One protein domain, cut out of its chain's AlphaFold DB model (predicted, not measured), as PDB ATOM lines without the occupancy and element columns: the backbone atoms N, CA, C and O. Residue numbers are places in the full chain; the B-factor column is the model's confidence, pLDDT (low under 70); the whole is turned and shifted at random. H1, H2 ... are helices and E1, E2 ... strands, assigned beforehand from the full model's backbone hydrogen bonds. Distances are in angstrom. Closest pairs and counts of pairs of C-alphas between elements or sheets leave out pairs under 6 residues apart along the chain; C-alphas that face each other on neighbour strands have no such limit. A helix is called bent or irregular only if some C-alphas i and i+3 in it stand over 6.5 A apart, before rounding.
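Overview. This is residues 502 to 628 of the 642 residues of the protein "HTTM domain-containing protein" of Planctomycetaceae bacterium (UniProt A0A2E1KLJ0). A strongly twisted sheet built round two long antiparallel strands, E1 and E4, has the long helix H2 packed on one face; the small hairpin E5 and E6 lies beyond the E2 edge, and the short helix H1 sits away from the sheet. The printed part has 127 residues, with two named helices and seven named strands in the order E1 E2 H1 E3 H2 E4 E5 E6 E7. The main sheet is branched and its neighbour pairs are antiparallel, as is the separate pair E5 and E6; the class is mixed, helices and strands. The whole is compact, with a radius of gyration of the C-alphas of 14.4 A, and rounded, spanning 39 by 34 by 29 A.

Arrangement. Start with E1, residues 502 to 511, which has three neighbours. On one side of it, E2, residues 516 to 519, lies beside 507 to 510 in a hairpin with E1, and N 509 and O 517 are 2.8 A apart. On that same side E3, residues 549 to 551, lies beside 502 to 503, with N 503 and O 549 at 2.9 A. On the other side is E4, residues 577 to 588, antiparallel at 165 degrees, with N 506 and O 583 at 2.9 A. Past E4 look for the edge strand E7, residues 622 to 627, where N 582 and O 625 are 2.8 A apart. H2, residues 554 to 572, is on this sheet; its closest C-alphas to E7 are those of Gln 566 and Phe 627, 6.3 A. H1, residues 523 to 529, is not on the sheet and only just apart from H2, 8.2 A at the closest. E5, residues 598 to 601, and E6, residues 608 to 611, form a hairpin with N 600 and O 609 at 2.8 A; the closest C-alphas of E5 and E2 are those of Phe 600 and Pro 518, 6.8 A. O i to N i+4 pairs are within hydrogen-bond range for 13 of 15 in H2 and 1 of 3 in H1, where 2 of 4 O i to N i+3 pairs are.

Along the chain. Find C-alpha 502 at (17.164, 22.347, -8.491); E1 runs 29.6 A from there. H2 begins at C-alpha 554, (19.480, 13.584, -4.720), and is 28.6 A long; it is only just irregular, C-alphas 568 and 571 being 6.6 A apart. E4 is 32.7 A long, and E7 runs 16.8 A to C-alpha 627 at (23.511, 22.995, 13.636).

Size, cuts and confidence. The C-alphas farthest apart are those of Ala 575 and Gly 617, 40.3 A. The printed part has no cut, and the link H1 to E3, residues 530 to 548, is long. Confidence is under 70 at residues 521 to 549 and 597 to 617.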
ATOM      1  N   ARG A 502      16.881  20.912  -8.588       83.69
ATOM      2  CA  ARG A 502      17.164  22.347  -8.491       83.69
ATOM      3  C   ARG A 502      17.000  22.778  -7.044       83.69
ATOM      4  O   ARG A 502      16.054  22.345  -6.396       83.69
ATOM      5  N   TYR A 503      17.904  23.594  -6.523       82.12
ATOM      6  CA  TYR A 503      17.836  24.028  -5.132       82.12
ATOM      7  C   TYR A 503      18.454  25.401  -4.895       82.12
ATOM      8  O   TYR A 503      19.316  25.862  -5.643       82.12
ATOM      9  N   LEU A 504      18.014  26.032  -3.815       78.62
ATOM     10  CA  LEU A 504      18.589  27.231  -3.228       78.62
ATOM     11  C   LEU A 504      18.735  26.976  -1.729       78.62
ATOM     12  O   LEU A 504      17.817  26.461  -1.099       78.62
ATOM     13  N   VAL A 505      19.879  27.329  -1.154       79.25
ATOM     14  CA  VAL A 505      20.092  27.253   0.295       79.25
ATOM     15  C   VAL A 505      20.326  28.658   0.802       79.25
ATOM     16  O   VAL A 505      21.070  29.397   0.174       79.25
ATOM     17  N   VAL A 506      19.722  29.025   1.924       80.56
ATOM     18  CA  VAL A 506      19.999  30.284   2.624       80.56
ATOM     19  C   VAL A 506      20.489  29.947   4.022       80.56
ATOM     20  O   VAL A 506      19.813  29.202   4.727       80.56
ATOM     21  N   TYR A 507      21.653  30.468   4.406       84.81
ATOM     22  CA  TYR A 507      22.221  30.269   5.739       84.81
ATOM     23  C   TYR A 507      21.928  31.477   6.627       84.81
ATOM     24  O   TYR A 507      22.088  32.615   6.195       84.81
ATOM     25  N   GLU A 508      21.530  31.224   7.868       87.75
ATOM     26  CA  GLU A 508      21.224  32.232   8.882       87.75
ATOM     27  C   GLU A 508      21.890  31.821  10.203       87.75
ATOM     28  O   GLU A 508      21.696  30.705  10.684       87.75
ATOM     29  N   TRP A 509      22.672  32.711  10.806       91.12
ATOM     30  CA  TRP A 509      23.059  32.599  12.208       91.12
ATOM     31  C   TRP A 509      21.848  32.875  13.085       91.12
ATOM     32  O   TRP A 509      21.108  33.822  12.833       91.12
ATOM     33  N   VAL A 510      21.664  32.057  14.113       91.94
ATOM     34  CA  VAL A 510      20.616  32.206  15.121       91.94
ATOM     35  C   VAL A 510      21.283  32.601  16.430       91.94
ATOM     36  O   VAL A 510      22.212  31.922  16.875       91.94
ATOM     37  N   PHE A 511      20.812  33.683  17.036       93.19
ATOM     38  CA  PHE A 511      21.304  34.202  18.310       93.19
ATOM     39  C   PHE A 511      20.401  33.764  19.464       93.19
ATOM     40  O   PHE A 511      19.285  33.282  19.256       93.19
ATOM     41  N   ALA A 512      20.898  33.897  20.693       89.50
ATOM     42  CA  ALA A 512      20.178  33.474  21.897       89.50
ATOM     43  C   ALA A 512      18.831  34.199  22.098       89.50
ATOM     44  O   ALA A 512      17.909  33.628  22.670       89.50
ATOM     45  N   ASP A 513      18.704  35.426  21.590       88.88
ATOM     46  CA  ASP A 513      17.477  36.235  21.609       88.88
ATOM     47  C   ASP A 513      16.466  35.847  20.509       88.88
ATOM     48  O   ASP A 513      15.400  36.448  20.392       88.88
ATOM     49  N   GLY A 514      16.791  34.843  19.687       86.06
ATOM     50  CA  GLY A 514      15.981  34.407  18.552       86.06
ATOM     51  C   GLY A 514      16.164  35.249  17.288       86.06
ATOM     52  O   GLY A 514      15.579  34.906  16.252       86.06
ATOM     53  N   SER A 515      16.986  36.304  17.328       88.19
ATOM     54  CA  SER A 515      17.325  37.085  16.142       88.19
ATOM     55  C   SER A 515      18.118  36.238  15.143       88.19
ATOM     56  O   SER A 515      18.775  35.244  15.483       88.19
ATOM     57  N   ARG A 516      17.994  36.598  13.862       86.69
ATOM     58  CA  ARG A 516      18.595  35.870  12.746       86.69
ATOM     59  C   ARG A 516      19.417  36.810  11.894       86.69
ATOM     60  O   ARG A 516      18.908  37.829  11.436       86.69
ATOM     61  N   GLN A 517      20.656  36.424  11.621       85.12
ATOM     62  CA  GLN A 517      21.532  37.166  10.723       85.12
ATOM     63  C   GLN A 517      21.909  36.290   9.527       85.12
ATOM     64  O   GLN A 517      22.512  35.234   9.719       85.12
ATOM     65  N   PRO A 518      21.606  36.702   8.288       81.00
ATOM     66  CA  PRO A 518      22.043  35.981   7.100       81.00
ATOM     67  C   PRO A 518      23.569  35.802   7.064       81.00
ATOM     68  O   PRO A 518      24.322  36.719   7.391       81.00
ATOM     69  N   HIS A 519      24.029  34.625   6.643       79.31
ATOM     70  CA  HIS A 519      25.444  34.322   6.461       79.31
ATOM     71  C   HIS A 519      25.789  34.141   4.983       79.31
ATOM     72  O   HIS A 519      25.179  33.323   4.287       79.31
ATOM     73  N   PHE A 520      26.835  34.844   4.539       71.38
ATOM     74  CA  PHE A 520      27.398  34.711   3.199       71.38
ATOM     75  C   PHE A 520      28.818  34.153   3.263       71.38
ATOM     76  O   PHE A 520      29.643  34.677   4.016       71.38
ATOM     77  N   PRO A 521      29.139  33.139   2.442       64.62
ATOM     78  CA  PRO A 521      30.512  32.681   2.288       64.62
ATOM     79  C   PRO A 521      31.417  33.829   1.809       64.62
ATOM     80  O   PRO A 521      31.016  34.643   0.972       64.62
ATOM     81  N   ASN A 522      32.659  33.896   2.287       61.50
ATOM     82  CA  ASN A 522      33.668  34.813   1.736       61.50
ATOM     83  C   ASN A 522      34.120  34.372   0.325       61.50
ATOM     84  O   ASN A 522      33.811  33.261  -0.099       61.50
ATOM     85  N   GLY A 523      34.846  35.220  -0.416       54.19
ATOM     86  CA  GLY A 523      35.263  34.937  -1.803       54.19
ATOM     87  C   GLY A 523      35.989  33.596  -1.992       54.19
ATOM     88  O   GLY A 523      35.684  32.847  -2.919       54.19
ATOM     89  N   THR A 524      36.873  33.239  -1.059       54.00
ATOM     90  CA  THR A 524      37.630  31.979  -1.076       54.00
ATOM     91  C   THR A 524      36.728  30.753  -0.892       54.00
ATOM     92  O   THR A 524      36.883  29.751  -1.589       54.00
ATOM     93  N   LEU A 525      35.723  30.838  -0.013       58.56
ATOM     94  CA  LEU A 525      34.712  29.797   0.175       58.56
ATOM     95  C   LEU A 525      33.630  29.828  -0.923       58.56
ATOM     96  O   LEU A 525      33.063  28.779  -1.217       58.56
ATOM     97  N   ARG A 526      33.352  30.971  -1.575       57.28
ATOM     98  CA  ARG A 526      32.280  31.154  -2.586       57.28
ATOM     99  C   ARG A 526      32.412  30.220  -3.782       57.28
ATOM    100  O   ARG A 526      31.401  29.677  -4.217       57.28
ATOM    101  N   GLY A 527      33.622  29.969  -4.284       54.66
ATOM    102  CA  GLY A 527      33.835  29.052  -5.415       54.66
ATOM    103  C   GLY A 527      33.413  27.601  -5.130       54.66
ATOM    104  O   GLY A 527      33.044  26.863  -6.040       54.66
ATOM    105  N   MET A 528      33.407  27.196  -3.857       52.38
ATOM    106  CA  MET A 528      33.199  25.809  -3.403       52.38
ATOM    107  C   MET A 528      31.839  25.645  -2.732       52.38
ATOM    108  O   MET A 528      31.077  24.725  -3.039       52.38
ATOM    109  N   ALA A 529      31.480  26.638  -1.919       51.91
ATOM    110  CA  ALA A 529      30.127  26.909  -1.494       51.91
ATOM    111  C   ALA A 529      29.231  27.144  -2.720       51.91
ATOM    112  O   ALA A 529      28.051  26.896  -2.629       51.91
ATOM    113  N   ALA A 530      29.734  27.429  -3.925       53.06
ATOM    114  CA  ALA A 530      28.927  27.379  -5.145       53.06
ATOM    115  C   ALA A 530      28.146  26.058  -5.332       53.06
ATOM    116  O   ALA A 530      27.149  26.032  -6.042       53.06
ATOM    117  N   LYS A 531      28.533  24.948  -4.692       55.38
ATOM    118  CA  LYS A 531      27.726  23.717  -4.687       55.38
ATOM    119  C   LYS A 531      26.650  23.667  -3.593       55.38
ATOM    120  O   LYS A 531      25.793  22.803  -3.675       55.38
ATOM    121  N   VAL A 532      26.636  24.536  -2.587       55.06
ATOM    122  CA  VAL A 532      25.661  24.506  -1.471       55.06
ATOM    123  C   VAL A 532      25.230  25.875  -0.926       55.06
ATOM    124  O   VAL A 532      24.410  25.929  -0.027       55.06
ATOM    125  N   ALA A 533      25.729  26.974  -1.473       55.38
ATOM    126  CA  ALA A 533      25.505  28.343  -1.037       55.38
ATOM    127  C   ALA A 533      24.340  28.992  -1.779       55.38
ATOM    128  O   ALA A 533      24.081  28.646  -2.943       55.38
ATOM    129  N   PRO A 534      23.717  30.005  -1.153       49.78
ATOM    130  CA  PRO A 534      22.908  30.968  -1.884       49.78
ATOM    131  C   PRO A 534      23.776  31.613  -2.973       49.78
ATOM    132  O   PRO A 534      24.933  31.961  -2.728       49.78
ATOM    133  N   ARG A 535      23.272  31.697  -4.211       50.34
ATOM    134  CA  ARG A 535      24.019  32.326  -5.312       50.34
ATOM    135  C   ARG A 535      24.181  33.822  -5.019       50.34
ATOM    136  O   ARG A 535      23.257  34.445  -4.507       50.34
ATOM    137  N   GLN A 536      25.330  34.373  -5.404       45.00
ATOM    138  CA  GLN A 536      25.488  35.813  -5.533       45.00
ATOM    139  C   GLN A 536      24.548  36.377  -6.609       45.00
ATOM    140  O   GLN A 536      24.247  35.691  -7.596       45.00
ATOM    141  N   PRO A 537      24.129  37.629  -6.453       39.41
ATOM    142  CA  PRO A 537      23.549  38.404  -7.528       39.41
ATOM    143  C   PRO A 537      24.693  38.920  -8.386       39.41
ATOM    144  O   PRO A 537      25.513  39.709  -7.939       39.41
ATOM    145  N   GLU A 538      24.768  38.464  -9.624       41.41
ATOM    146  CA  GLU A 538      25.584  39.146 -10.615       41.41
ATOM    147  C   GLU A 538      24.620  39.600 -11.691       41.41
ATOM    148  O   GLU A 538      23.947  38.786 -12.328       41.41
ATOM    149  N   SER A 539      24.541  40.910 -11.856       40.66
ATOM    150  CA  SER A 539      23.846  41.673 -12.888       40.66
ATOM    151  C   SER A 539      24.321  41.356 -14.325       40.66
ATOM    152  O   SER A 539      24.345  42.223 -15.186       40.66
ATOM    153  N   ALA A 540      24.651  40.093 -14.625       39.34
ATOM    154  CA  ALA A 540      25.064  39.588 -15.937       39.34
ATOM    155  C   ALA A 540      24.197  38.415 -16.452       39.34
ATOM    156  O   ALA A 540      24.501  37.823 -17.485       39.34
ATOM    157  N   PHE A 541      23.106  38.069 -15.760       38.81
ATOM    158  CA  PHE A 541      22.213  36.973 -16.147       38.81
ATOM    159  C   PHE A 541      20.750  37.408 -16.007       38.81
ATOM    160  O   PHE A 541      20.129  37.205 -14.967       38.81
ATOM    161  N   ALA A 542      20.225  38.054 -17.051       35.31
ATOM    162  CA  ALA A 542      18.957  38.790 -17.046       35.31
ATOM    163  C   ALA A 542      17.673  37.943 -16.894       35.31
ATOM    164  O   ALA A 542      16.598  38.520 -16.791       35.31
ATOM    165  N   ASP A 543      17.760  36.611 -16.791       45.38
ATOM    166  CA  ASP A 543      16.585  35.744 -16.652       45.38
ATOM    167  C   ASP A 543      16.589  34.972 -15.321       45.38
ATOM    168  O   ASP A 543      17.509  34.210 -14.991       45.38
ATOM    169  N   SER A 544      15.507  35.136 -14.555       41.50
ATOM    170  CA  SER A 544      15.257  34.596 -13.204       41.50
ATOM    171  C   SER A 544      15.463  33.075 -13.049       41.50
ATOM    172  O   SER A 544      15.693  32.589 -11.936       41.50
ATOM    173  N   ALA A 545      15.493  32.316 -14.150       44.59
ATOM    174  CA  ALA A 545      15.746  30.874 -14.180       44.59
ATOM    175  C   ALA A 545      17.164  30.456 -13.719       44.59
ATOM    176  O   ALA A 545      17.382  29.288 -13.380       44.59
ATOM    177  N   GLN A 546      18.134  31.378 -13.659       50.41
ATOM    178  CA  GLN A 546      19.539  31.072 -13.338       50.41
ATOM    179  C   GLN A 546      19.934  31.213 -11.852       50.41
ATOM    180  O   GLN A 546      21.097  30.996 -11.494       50.41
ATOM    181  N   ARG A 547      18.994  31.522 -10.949       51.75
ATOM    182  CA  ARG A 547      19.283  31.726  -9.511       51.75
ATOM    183  C   ARG A 547      19.411  30.430  -8.686       51.75
ATOM    184  O   ARG A 547      19.863  30.483  -7.545       51.75
ATOM    185  N   SER A 548      19.066  29.266  -9.247       55.88
ATOM    186  CA  SER A 548      19.106  27.965  -8.552       55.88
ATOM    187  C   SER A 548      20.340  27.123  -8.905       55.88
ATOM    188  O   SER A 548      20.827  27.120 -10.038       55.88
ATOM    189  N   ARG A 549      20.863  26.380  -7.921       67.56
ATOM    190  CA  ARG A 549      21.881  25.339  -8.124       67.56
ATOM    191  C   ARG A 549      21.221  24.052  -8.584       67.56
ATOM    192  O   ARG A 549      20.023  23.852  -8.413       67.56
ATOM    193  N   ARG A 550      22.018  23.163  -9.171       73.00
ATOM    194  CA  ARG A 550      21.546  21.892  -9.707       73.00
ATOM    195  C   ARG A 550      22.462  20.761  -9.289       73.00
ATOM    196  O   ARG A 550      23.677  20.852  -9.441       73.00
ATOM    197  N   THR A 551      21.865  19.675  -8.826       80.62
ATOM    198  CA  THR A 551      22.565  18.431  -8.522       80.62
ATOM    199  C   THR A 551      21.785  17.241  -9.057       80.62
ATOM    200  O   THR A 551      20.578  17.306  -9.275       80.62
ATOM    201  N   ARG A 552      22.505  16.145  -9.278       81.81
ATOM    202  CA  ARG A 552      21.963  14.855  -9.725       81.81
ATOM    203  C   ARG A 552      22.148  13.756  -8.683       81.81
ATOM    204  O   ARG A 552      21.932  12.586  -8.969       81.81
ATOM    205  N   TYR A 553      22.599  14.137  -7.489       84.00
ATOM    206  CA  TYR A 553      22.930  13.212  -6.409       84.00
ATOM    207  C   TYR A 553      21.800  13.039  -5.381       84.00
ATOM    208  O   TYR A 553      21.978  12.319  -4.405       84.00
ATOM    209  N   GLY A 554      20.642  13.668  -5.604       86.06
ATOM    210  CA  GLY A 554      19.480  13.584  -4.720       86.06
ATOM    211  C   GLY A 554      19.585  14.453  -3.461       86.06
ATOM    212  O   GLY A 554      20.632  15.023  -3.136       86.06
ATOM    213  N   LEU A 555      18.467  14.559  -2.741       88.00
ATOM    214  CA  LEU A 555      18.336  15.380  -1.531       88.00
ATOM    215  C   LEU A 555      19.220  14.927  -0.369       88.00
ATOM    216  O   LEU A 555      19.700  15.768   0.389       88.00
ATOM    217  N   GLY A 556      19.461  13.620  -0.225       88.75
ATOM    218  CA  GLY A 556      20.331  13.090   0.825       88.75
ATOM    219  C   GLY A 556      21.746  13.658   0.733       88.75
ATOM    220  O   GLY A 556      22.310  14.080   1.744       88.75
ATOM    221  N   ALA A 557      22.276  13.772  -0.490       86.25
ATOM    222  CA  ALA A 557      23.578  14.382  -0.742       86.25
ATOM    223  C   ALA A 557      23.599  15.869  -0.354       86.25
ATOM    224  O   ALA A 557      24.531  16.306   0.318       86.25
ATOM    225  N   ILE A 558      22.560  16.632  -0.725       85.88
ATOM    226  CA  ILE A 558      22.451  18.065  -0.401       85.88
ATOM    227  C   ILE A 558      22.438  18.268   1.116       85.88
ATOM    228  O   ILE A 558      23.228  19.052   1.634       85.88
ATOM    229  N   ARG A 559      21.585  17.529   1.839       88.88
ATOM    230  CA  ARG A 559      21.503  17.590   3.308       88.88
ATOM    231  C   ARG A 559      22.846  17.284   3.956       88.88
ATOM    232  O   ARG A 559      23.249  17.966   4.894       88.88
ATOM    233  N   HIS A 560      23.543  16.264   3.455       86.69
ATOM    234  CA  HIS A 560      24.863  15.897   3.955       86.69
ATOM    235  C   HIS A 560      25.883  17.020   3.741       86.69
ATOM    236  O   HIS A 560      26.580  17.395   4.680       86.69
ATOM    237  N   TRP A 561      25.940  17.604   2.542       84.38
ATOM    238  CA  TRP A 561      26.838  18.725   2.263       84.38
ATOM    239  C   TRP A 561      26.519  19.964   3.103       84.38
ATOM    240  O   TRP A 561      27.439  20.592   3.621       84.38
ATOM    241  N   ILE A 562      25.233  20.287   3.281       86.75
ATOM    242  CA  ILE A 562      24.793  21.383   4.153       86.75
ATOM    243  C   ILE A 562      25.321  21.164   5.572       86.75
ATOM    244  O   ILE A 562      25.943  22.067   6.121       86.75
ATOM    245  N   ARG A 563      25.151  19.960   6.134       88.19
ATOM    246  CA  ARG A 563      25.631  19.635   7.487       88.19
ATOM    247  C   ARG A 563      27.143  19.767   7.621       88.19
ATOM    248  O   ARG A 563      27.612  20.316   8.611       88.19
ATOM    249  N   GLN A 564      27.907  19.287   6.639       83.94
ATOM    250  CA  GLN A 564      29.368  19.430   6.656       83.94
ATOM    251  C   GLN A 564      29.793  20.894   6.620       83.94
ATOM    252  O   GLN A 564      30.706  21.291   7.341       83.94
ATOM    253  N   TYR A 565      29.111  21.703   5.811       84.06
ATOM    254  CA  TYR A 565      29.400  23.125   5.732       84.06
ATOM    255  C   TYR A 565      29.020  23.863   7.022       84.06
ATOM    256  O   TYR A 565      29.821  24.630   7.542       84.06
ATOM    257  N   GLN A 566      27.858  23.565   7.607       87.88
ATOM    258  CA  GLN A 566      27.460  24.096   8.914       87.88
ATOM    259  C   GLN A 566      28.461  23.727  10.016       87.88
ATOM    260  O   GLN A 566      28.850  24.596  10.790       87.88
ATOM    261  N   GLY A 567      28.926  22.474  10.052       87.44
ATOM    262  CA  GLY A 567      29.946  22.024  11.002       87.44
ATOM    263  C   GLY A 567      31.297  22.721  10.824       87.44
ATOM    264  O   GLY A 567      31.987  22.963  11.807       87.44
ATOM    265  N   HIS A 568      31.656  23.101   9.595       84.00
ATOM    266  CA  HIS A 568      32.850  23.904   9.319       84.00
ATOM    267  C   HIS A 568      32.693  25.375   9.733       84.00
ATOM    268  O   HIS A 568      33.641  25.979  10.237       84.00
ATOM    269  N   LEU A 569      31.503  25.949   9.531       85.06
ATOM    270  CA  LEU A 569      31.212  27.341   9.871       85.06
ATOM    271  C   LEU A 569      31.059  27.562  11.377       85.06
ATOM    272  O   LEU A 569      31.504  28.579  11.892       85.06
ATOM    273  N   PHE A 570      30.420  26.637  12.093       89.38
ATOM    274  CA  PHE A 570      30.016  26.837  13.487       89.38
ATOM    275  C   PHE A 570      31.162  27.157  14.477       89.38
ATOM    276  O   PHE A 570      30.958  27.982  15.375       89.38
ATOM    277  N   PRO A 571      32.377  26.587  14.339       88.75
ATOM    278  CA  PRO A 571      33.538  27.011  15.124       88.75
ATOM    279  C   PRO A 571      33.956  28.472  14.880       88.75
ATOM    280  O   PRO A 571      34.552  29.081  15.758       88.75
ATOM    281  N   GLN A 572      33.617  29.036  13.718       85.75
ATOM    282  CA  GLN A 572      33.958  30.392  13.261       85.75
ATOM    283  C   GLN A 572      32.768  31.367  13.389       85.75
ATOM    284  O   GLN A 572      32.688  32.366  12.673       85.75
ATOM    285  N   ARG A 573      31.789  31.048  14.243       89.75
ATOM    286  CA  ARG A 573      30.533  31.801  14.350       89.75
ATOM    287  C   ARG A 573      30.716  33.206  14.952       89.75
ATOM    288  O   ARG A 573      31.606  33.392  15.783       89.75
ATOM    289  N   PRO A 574      29.840  34.172  14.610       88.94
ATOM    290  CA  PRO A 574      29.788  35.473  15.273       88.94
ATOM    291  C   PRO A 574      29.568  35.350  16.785       88.94
ATOM    292  O   PRO A 574      28.935  34.403  17.263       88.94
ATOM    293  N   ALA A 575      30.047  36.338  17.541       89.19
ATOM    294  CA  ALA A 575      29.800  36.411  18.978       89.19
ATOM    295  C   ALA A 575      28.287  36.418  19.267       89.19
ATOM    296  O   ALA A 575      27.541  37.174  18.653       89.19
ATOM    297  N   GLY A 576      27.832  35.560  20.184       88.81
ATOM    298  CA  GLY A 576      26.415  35.432  20.551       88.81
ATOM    299  C   GLY A 576      25.581  34.490  19.670       88.81
ATOM    300  O   GLY A 576      24.452  34.166  20.042       88.81
ATOM    301  N   ALA A 577      26.117  33.995  18.549       91.50
ATOM    302  CA  ALA A 577      25.431  32.987  17.746       91.50
ATOM    303  C   ALA A 577      25.415  31.630  18.479       91.50
ATOM    304  O   ALA A 577      26.455  31.126  18.919       91.50
ATOM    305  N   VAL A 578      24.230  31.026  18.587       94.00
ATOM    306  CA  VAL A 578      23.994  29.732  19.252       94.00
ATOM    307  C   VAL A 578      23.759  28.595  18.262       94.00
ATOM    308  O   VAL A 578      24.023  27.438  18.585       94.00
ATOM    309  N   ALA A 579      23.316  28.908  17.042       93.69
ATOM    310  CA  ALA A 579      23.132  27.937  15.970       93.69
ATOM    311  C   ALA A 579      23.344  28.574  14.589       93.69
ATOM    312  O   ALA A 579      23.333  29.794  14.437       93.69
ATOM    313  N   ILE A 580      23.512  27.731  13.573       92.06
ATOM    314  CA  ILE A 580      23.392  28.102  12.163       92.06
ATOM    315  C   ILE A 580      22.278  27.277  11.527       92.06
ATOM    316  O   ILE A 580      22.291  26.047  11.579       92.06
ATOM    317  N   GLU A 581      21.320  27.945  10.899       92.44
ATOM    318  CA  GLU A 581      20.197  27.329  10.205       92.44
ATOM    319  C   GLU A 581      20.372  27.475   8.692       92.44
ATOM    320  O   GLU A 581      20.741  28.532   8.190       92.44
ATOM    321  N   ALA A 582      20.115  26.403   7.954       89.44
ATOM    322  CA  ALA A 582      20.106  26.379   6.504       89.44
ATOM    323  C   ALA A 582      18.682  26.107   6.021       89.44
ATOM    324  O   ALA A 582      18.108  25.055   6.311       89.44
ATOM    325  N   ARG A 583      18.116  27.048   5.268       88.38
ATOM    326  CA  ARG A 583      16.811  26.910   4.620       88.38
ATOM    327  C   ARG A 583      17.018  26.439   3.189       88.38
ATOM    328  O   ARG A 583      17.520  27.192   2.357       88.38
ATOM    329  N   LEU A 584      16.654  25.197   2.914       88.00
ATOM    330  CA  LEU A 584      16.786  24.532   1.626       88.00
ATOM    331  C   LEU A 584      15.455  24.587   0.871       88.00
ATOM    332  O   LEU A 584      14.511  23.886   1.223       88.00
ATOM    333  N   PHE A 585      15.411  25.381  -0.192       86.06
ATOM    334  CA  PHE A 585      14.370  25.359  -1.220       86.06
ATOM    335  C   PHE A 585      14.781  24.361  -2.287       86.06
ATOM    336  O   PHE A 585      15.932  24.403  -2.729       86.06
ATOM    337  N   TYR A 586      13.883  23.490  -2.734       87.56
ATOM    338  CA  TYR A 586      14.230  22.542  -3.789       87.56
ATOM    339  C   TYR A 586      13.044  22.123  -4.655       87.56
ATOM    340  O   TYR A 586      11.910  22.077  -4.199       87.56
ATOM    341  N   ALA A 587      13.341  21.748  -5.895       85.75
ATOM    342  CA  ALA A 587      12.422  21.128  -6.836       85.75
ATOM    343  C   ALA A 587      13.120  19.939  -7.506       85.75
ATOM    344  O   ALA A 587      14.309  20.005  -7.831       85.75
ATOM    345  N   ILE A 588      12.402  18.833  -7.692       86.94
ATOM    346  CA  ILE A 588      12.930  17.611  -8.310       86.94
ATOM    347  C   ILE A 588      12.311  17.482  -9.692       86.94
ATOM    348  O   ILE A 588      11.095  17.445  -9.807       86.94
ATOM    349  N   ASN A 589      13.148  17.405 -10.727       84.06
ATOM    350  CA  ASN A 589      12.753  17.279 -12.135       84.06
ATOM    351  C   ASN A 589      11.901  18.440 -12.680       84.06
ATOM    352  O   ASN A 589      11.529  18.414 -13.848       84.06
ATOM    353  N   GLU A 590      11.703  19.480 -11.873       81.12
ATOM    354  CA  GLU A 590      10.852  20.640 -12.128       81.12
ATOM    355  C   GLU A 590      11.620  21.953 -11.866       81.12
ATOM    356  O   GLU A 590      12.693  21.941 -11.236       81.12
ATOM    357  N   PRO A 591      11.134  23.101 -12.375       77.88
ATOM    358  CA  PRO A 591      11.684  24.404 -12.026       77.88
ATOM    359  C   PRO A 591      11.472  24.725 -10.539       77.88
ATOM    360  O   PRO A 591      10.522  24.274  -9.908       77.88
ATOM    361  N   LEU A 592      12.389  25.517  -9.978       77.12
ATOM    362  CA  LEU A 592      12.285  25.991  -8.600       77.12
ATOM    363  C   LEU A 592      11.337  27.195  -8.559       77.12
ATOM    364  O   LEU A 592      11.589  28.174  -9.257       77.12
ATOM    365  N   VAL A 593      10.299  27.124  -7.726       79.00
ATOM    366  CA  VAL A 593       9.289  28.177  -7.540       79.00
ATOM    367  C   VAL A 593       9.363  28.688  -6.105       79.00
ATOM    368  O   VAL A 593       9.127  27.936  -5.159       79.00
ATOM    369  N   ILE A 594       9.697  29.963  -5.920       76.75
ATOM    370  CA  ILE A 594       9.817  30.596  -4.599       76.75
ATOM    371  C   ILE A 594       8.847  31.771  -4.569       76.75
ATOM    372  O   ILE A 594       8.968  32.657  -5.397       76.75
ATOM    373  N   HIS A 595       7.892  31.793  -3.639       72.75
ATOM    374  CA  HIS A 595       6.903  32.884  -3.536       72.75
ATOM    375  C   HIS A 595       7.345  34.032  -2.625       72.75
ATOM    376  O   HIS A 595       6.869  35.151  -2.751       72.75
ATOM    377  N   GLN A 596       8.268  33.763  -1.705       70.31
ATOM    378  CA  GLN A 596       8.770  34.767  -0.772       70.31
ATOM    379  C   GLN A 596       9.965  35.522  -1.355       70.31
ATOM    380  O   GLN A 596      10.903  34.900  -1.860       70.31
ATOM    381  N   SER A 597       9.967  36.846  -1.208       66.94
ATOM    382  CA  SER A 597      11.147  37.647  -1.511       66.94
ATOM    383  C   SER A 597      12.233  37.396  -0.465       66.94
ATOM    384  O   SER A 597      11.991  37.450   0.742       66.94
ATOM    385  N   LEU A 598      13.444  37.091  -0.923       69.25
ATOM    386  CA  LEU A 598      14.608  36.867  -0.072       69.25
ATOM    387  C   LEU A 598      15.536  38.066  -0.194       69.25
ATOM    388  O   LEU A 598      16.155  38.239  -1.238       69.25
ATOM    389  N   ALA A 599      15.648  38.870   0.857       61.56
ATOM    390  CA  ALA A 599      16.608  39.966   0.909       61.56
ATOM    391  C   ALA A 599      17.905  39.505   1.581       61.56
ATOM    392  O   ALA A 599      17.884  38.880   2.644       61.56
ATOM    393  N   PHE A 600      19.038  39.817   0.967       63.50
ATOM    394  CA  PHE A 600      20.357  39.531   1.504       63.50
ATOM    395  C   PHE A 600      21.360  40.613   1.139       63.50
ATOM    396  O   PHE A 600      21.296  41.189   0.065       63.50
ATOM    397  N   ARG A 601      22.316  40.870   2.031       54.22
ATOM    398  CA  ARG A 601      23.352  41.888   1.841       54.22
ATOM    399  C   ARG A 601      24.670  41.201   1.493       54.22
ATOM    400  O   ARG A 601      25.153  40.417   2.308       54.22
ATOM    401  N   ASP A 602      25.227  41.445   0.304       52.03
ATOM    402  CA  ASP A 602      26.539  40.883  -0.062       52.03
ATOM    403  C   ASP A 602      27.653  41.732   0.567       52.03
ATOM    404  O   ASP A 602      27.811  42.892   0.193       52.03
ATOM    405  N   PRO A 603      28.468  41.188   1.486       50.31
ATOM    406  CA  PRO A 603      29.529  41.958   2.125       50.31
ATOM    407  C   PRO A 603      30.662  42.397   1.177       50.31
ATOM    408  O   PRO A 603      31.474  43.216   1.589       50.31
ATOM    409  N   LEU A 604      30.757  41.875  -0.059       46.16
ATOM    410  CA  LEU A 604      31.733  42.366  -1.054       46.16
ATOM    411  C   LEU A 604      31.238  43.573  -1.856       46.16
ATOM    412  O   LEU A 604      32.066  44.304  -2.390       46.16
ATOM    413  N   PHE A 605      29.922  43.765  -1.959       52.34
ATOM    414  CA  PHE A 605      29.330  44.821  -2.787       52.34
ATOM    415  C   PHE A 605      28.518  45.835  -1.971       52.34
ATOM    416  O   PHE A 605      28.123  46.857  -2.510       52.34
ATOM    417  N   ASP A 606      28.267  45.553  -0.687       50.28
ATOM    418  CA  ASP A 606      27.416  46.318   0.241       50.28
ATOM    419  C   ASP A 606      26.002  46.641  -0.296       50.28
ATOM    420  O   ASP A 606      25.276  47.473   0.243       50.28
ATOM    421  N   GLU A 607      25.570  45.925  -1.337       54.72
ATOM    422  CA  GLU A 607      24.249  46.056  -1.942       54.72
ATOM    423  C   GLU A 607      23.260  45.054  -1.327       54.72
ATOM    424  O   GLU A 607      23.550  43.863  -1.143       54.72
ATOM    425  N   LEU A 608      22.054  45.546  -1.020       56.19
ATOM    426  CA  LEU A 608      20.916  44.703  -0.678       56.19
ATOM    427  C   LEU A 608      20.400  44.049  -1.957       56.19
ATOM    428  O   LEU A 608      19.832  44.695  -2.830       56.19
ATOM    429  N   THR A 609      20.563  42.743  -2.047       55.16
ATOM    430  CA  THR A 609      19.991  41.944  -3.116       55.16
ATOM    431  C   THR A 609      18.686  41.330  -2.679       55.16
ATOM    432  O   THR A 609      18.630  40.592  -1.696       55.16
ATOM    433  N   THR A 610      17.652  41.550  -3.476       56.62
ATOM    434  CA  THR A 610      16.387  40.838  -3.371       56.62
ATOM    435  C   THR A 610      16.305  39.747  -4.441       56.62
ATOM    436  O   THR A 610      16.431  39.986  -5.644       56.62
ATOM    437  N   ILE A 611      16.097  38.500  -4.016       60.50
ATOM    438  CA  ILE A 611      15.497  37.490  -4.888       60.50
ATOM    439  C   ILE A 611      13.997  37.650  -4.743       60.50
ATOM    440  O   ILE A 611      13.428  37.161  -3.772       60.50
ATOM    441  N   ASP A 612      13.382  38.336  -5.698       59.06
ATOM    442  CA  ASP A 612      11.927  38.404  -5.788       59.06
ATOM    443  C   ASP A 612      11.339  37.017  -6.043       59.06
ATOM    444  O   ASP A 612      11.961  36.163  -6.691       59.06
ATOM    445  N   GLY A 613      10.144  36.793  -5.498       61.25
ATOM    446  CA  GLY A 613       9.415  35.560  -5.733       61.25
ATOM    447  C   GLY A 613       9.144  35.358  -7.228       61.25
ATOM    448  O   GLY A 613       8.825  36.299  -7.945       61.25
ATOM    449  N   THR A 614       9.258  34.124  -7.712       63.59
ATOM    450  CA  THR A 614       9.040  33.766  -9.123       63.59
ATOM    451  C   THR A 614       7.560  33.779  -9.535       63.59
ATOM    452  O   THR A 614       7.271  33.496 -10.689       63.59
ATOM    453  N   GLY A 615       6.642  34.105  -8.612       56.31
ATOM    454  CA  GLY A 615       5.236  34.466  -8.851       56.31
ATOM    455  C   GLY A 615       4.287  33.330  -9.244       56.31
ATOM    456  O   GLY A 615       3.219  33.204  -8.653       56.31
ATOM    457  N   ASP A 616       4.685  32.465 -10.177       60.84
ATOM    458  CA  ASP A 616       3.767  31.529 -10.832       60.84
ATOM    459  C   ASP A 616       4.008  30.062 -10.430       60.84
ATOM    460  O   ASP A 616       5.137  29.567 -10.421       60.84
ATOM    461  N   GLY A 617       2.921  29.337 -10.129       69.44
ATOM    462  CA  GLY A 617       2.921  27.896  -9.831       69.44
ATOM    463  C   GLY A 617       2.946  27.526  -8.338       69.44
ATOM    464  O   GLY A 617       2.962  28.382  -7.454       69.44
ATOM    465  N   ILE A 618       2.928  26.220  -8.039       74.94
ATOM    466  CA  ILE A 618       2.933  25.696  -6.659       74.94
ATOM    467  C   ILE A 618       4.301  25.977  -6.005       74.94
ATOM    468  O   ILE A 618       5.327  25.639  -6.601       74.94
ATOM    469  N   PRO A 619       4.354  26.560  -4.786       79.19
ATOM    470  CA  PRO A 619       5.612  26.837  -4.098       79.19
ATOM    471  C   PRO A 619       6.432  25.563  -3.882       79.19
ATOM    472  O   PRO A 619       5.926  24.538  -3.425       79.19
ATOM    473  N   SER A 620       7.729  25.650  -4.172       83.19
ATOM    474  CA  SER A 620       8.669  24.564  -3.916       83.19
ATOM    475  C   SER A 620       8.809  24.284  -2.412       83.19
ATOM    476  O   SER A 620       8.823  25.228  -1.615       83.19
ATOM    477  N   PRO A 621       8.959  23.009  -2.005       85.00
ATOM    478  CA  PRO A 621       9.195  22.640  -0.614       85.00
ATOM    479  C   PRO A 621      10.385  23.371   0.018       85.00
ATOM    480  O   PRO A 621      11.404  23.625  -0.634       85.00
ATOM    481  N   VAL A 622      10.267  23.641   1.323       86.44
ATOM    482  CA  VAL A 622      11.308  24.280   2.139       86.44
ATOM    483  C   VAL A 622      11.653  23.388   3.324       86.44
ATOM    484  O   VAL A 622      10.784  23.030   4.115       86.44
ATOM    485  N   GLU A 623      12.928  23.049   3.471       90.56
ATOM    486  CA  GLU A 623      13.458  22.283   4.601       90.56
ATOM    487  C   GLU A 623      14.399  23.159   5.435       90.56
ATOM    488  O   GLU A 623      15.219  23.889   4.884       90.56
ATOM    489  N   ARG A 624      14.297  23.099   6.767       89.94
ATOM    490  CA  ARG A 624      15.188  23.818   7.692       89.94
ATOM    491  C   ARG A 624      16.119  22.831   8.380       89.94
ATOM    492  O   ARG A 624      15.666  21.886   9.020       89.94
ATOM    493  N   LEU A 625      17.420  23.057   8.249       91.06
ATOM    494  CA  LEU A 625      18.476  22.227   8.820       91.06
ATOM    495  C   LEU A 625      19.274  23.075   9.811       91.06
ATOM    496  O   LEU A 625      19.879  24.055   9.396       91.06
ATOM    497  N   SER A 626      19.291  22.723  11.095       91.62
ATOM    498  CA  SER A 626      20.009  23.480  12.135       91.62
ATOM    499  C   SER A 626      21.259  22.743  12.625       91.62
ATOM    500  O   SER A 626      21.278  21.508  12.661       91.62
ATOM    501  N   PHE A 627      22.290  23.498  13.008       91.69
ATOM    502  CA  PHE A 627      23.511  22.995  13.636       91.69
ATOM    503  C   PHE A 627      23.939  23.897  14.816       91.69
ATOM    504  O   PHE A 627      24.015  25.112  14.621       91.69
ATOM    505  N   PRO A 628      24.284  23.339  15.995       87.75
ATOM    506  CA  PRO A 628      24.239  21.917  16.342       87.75
ATOM    507  C   PRO A 628      22.793  21.392  16.387       87.75
ATOM    508  O   PRO A 628      21.843  22.159  16.496       87.75
TER     509      PRO A 628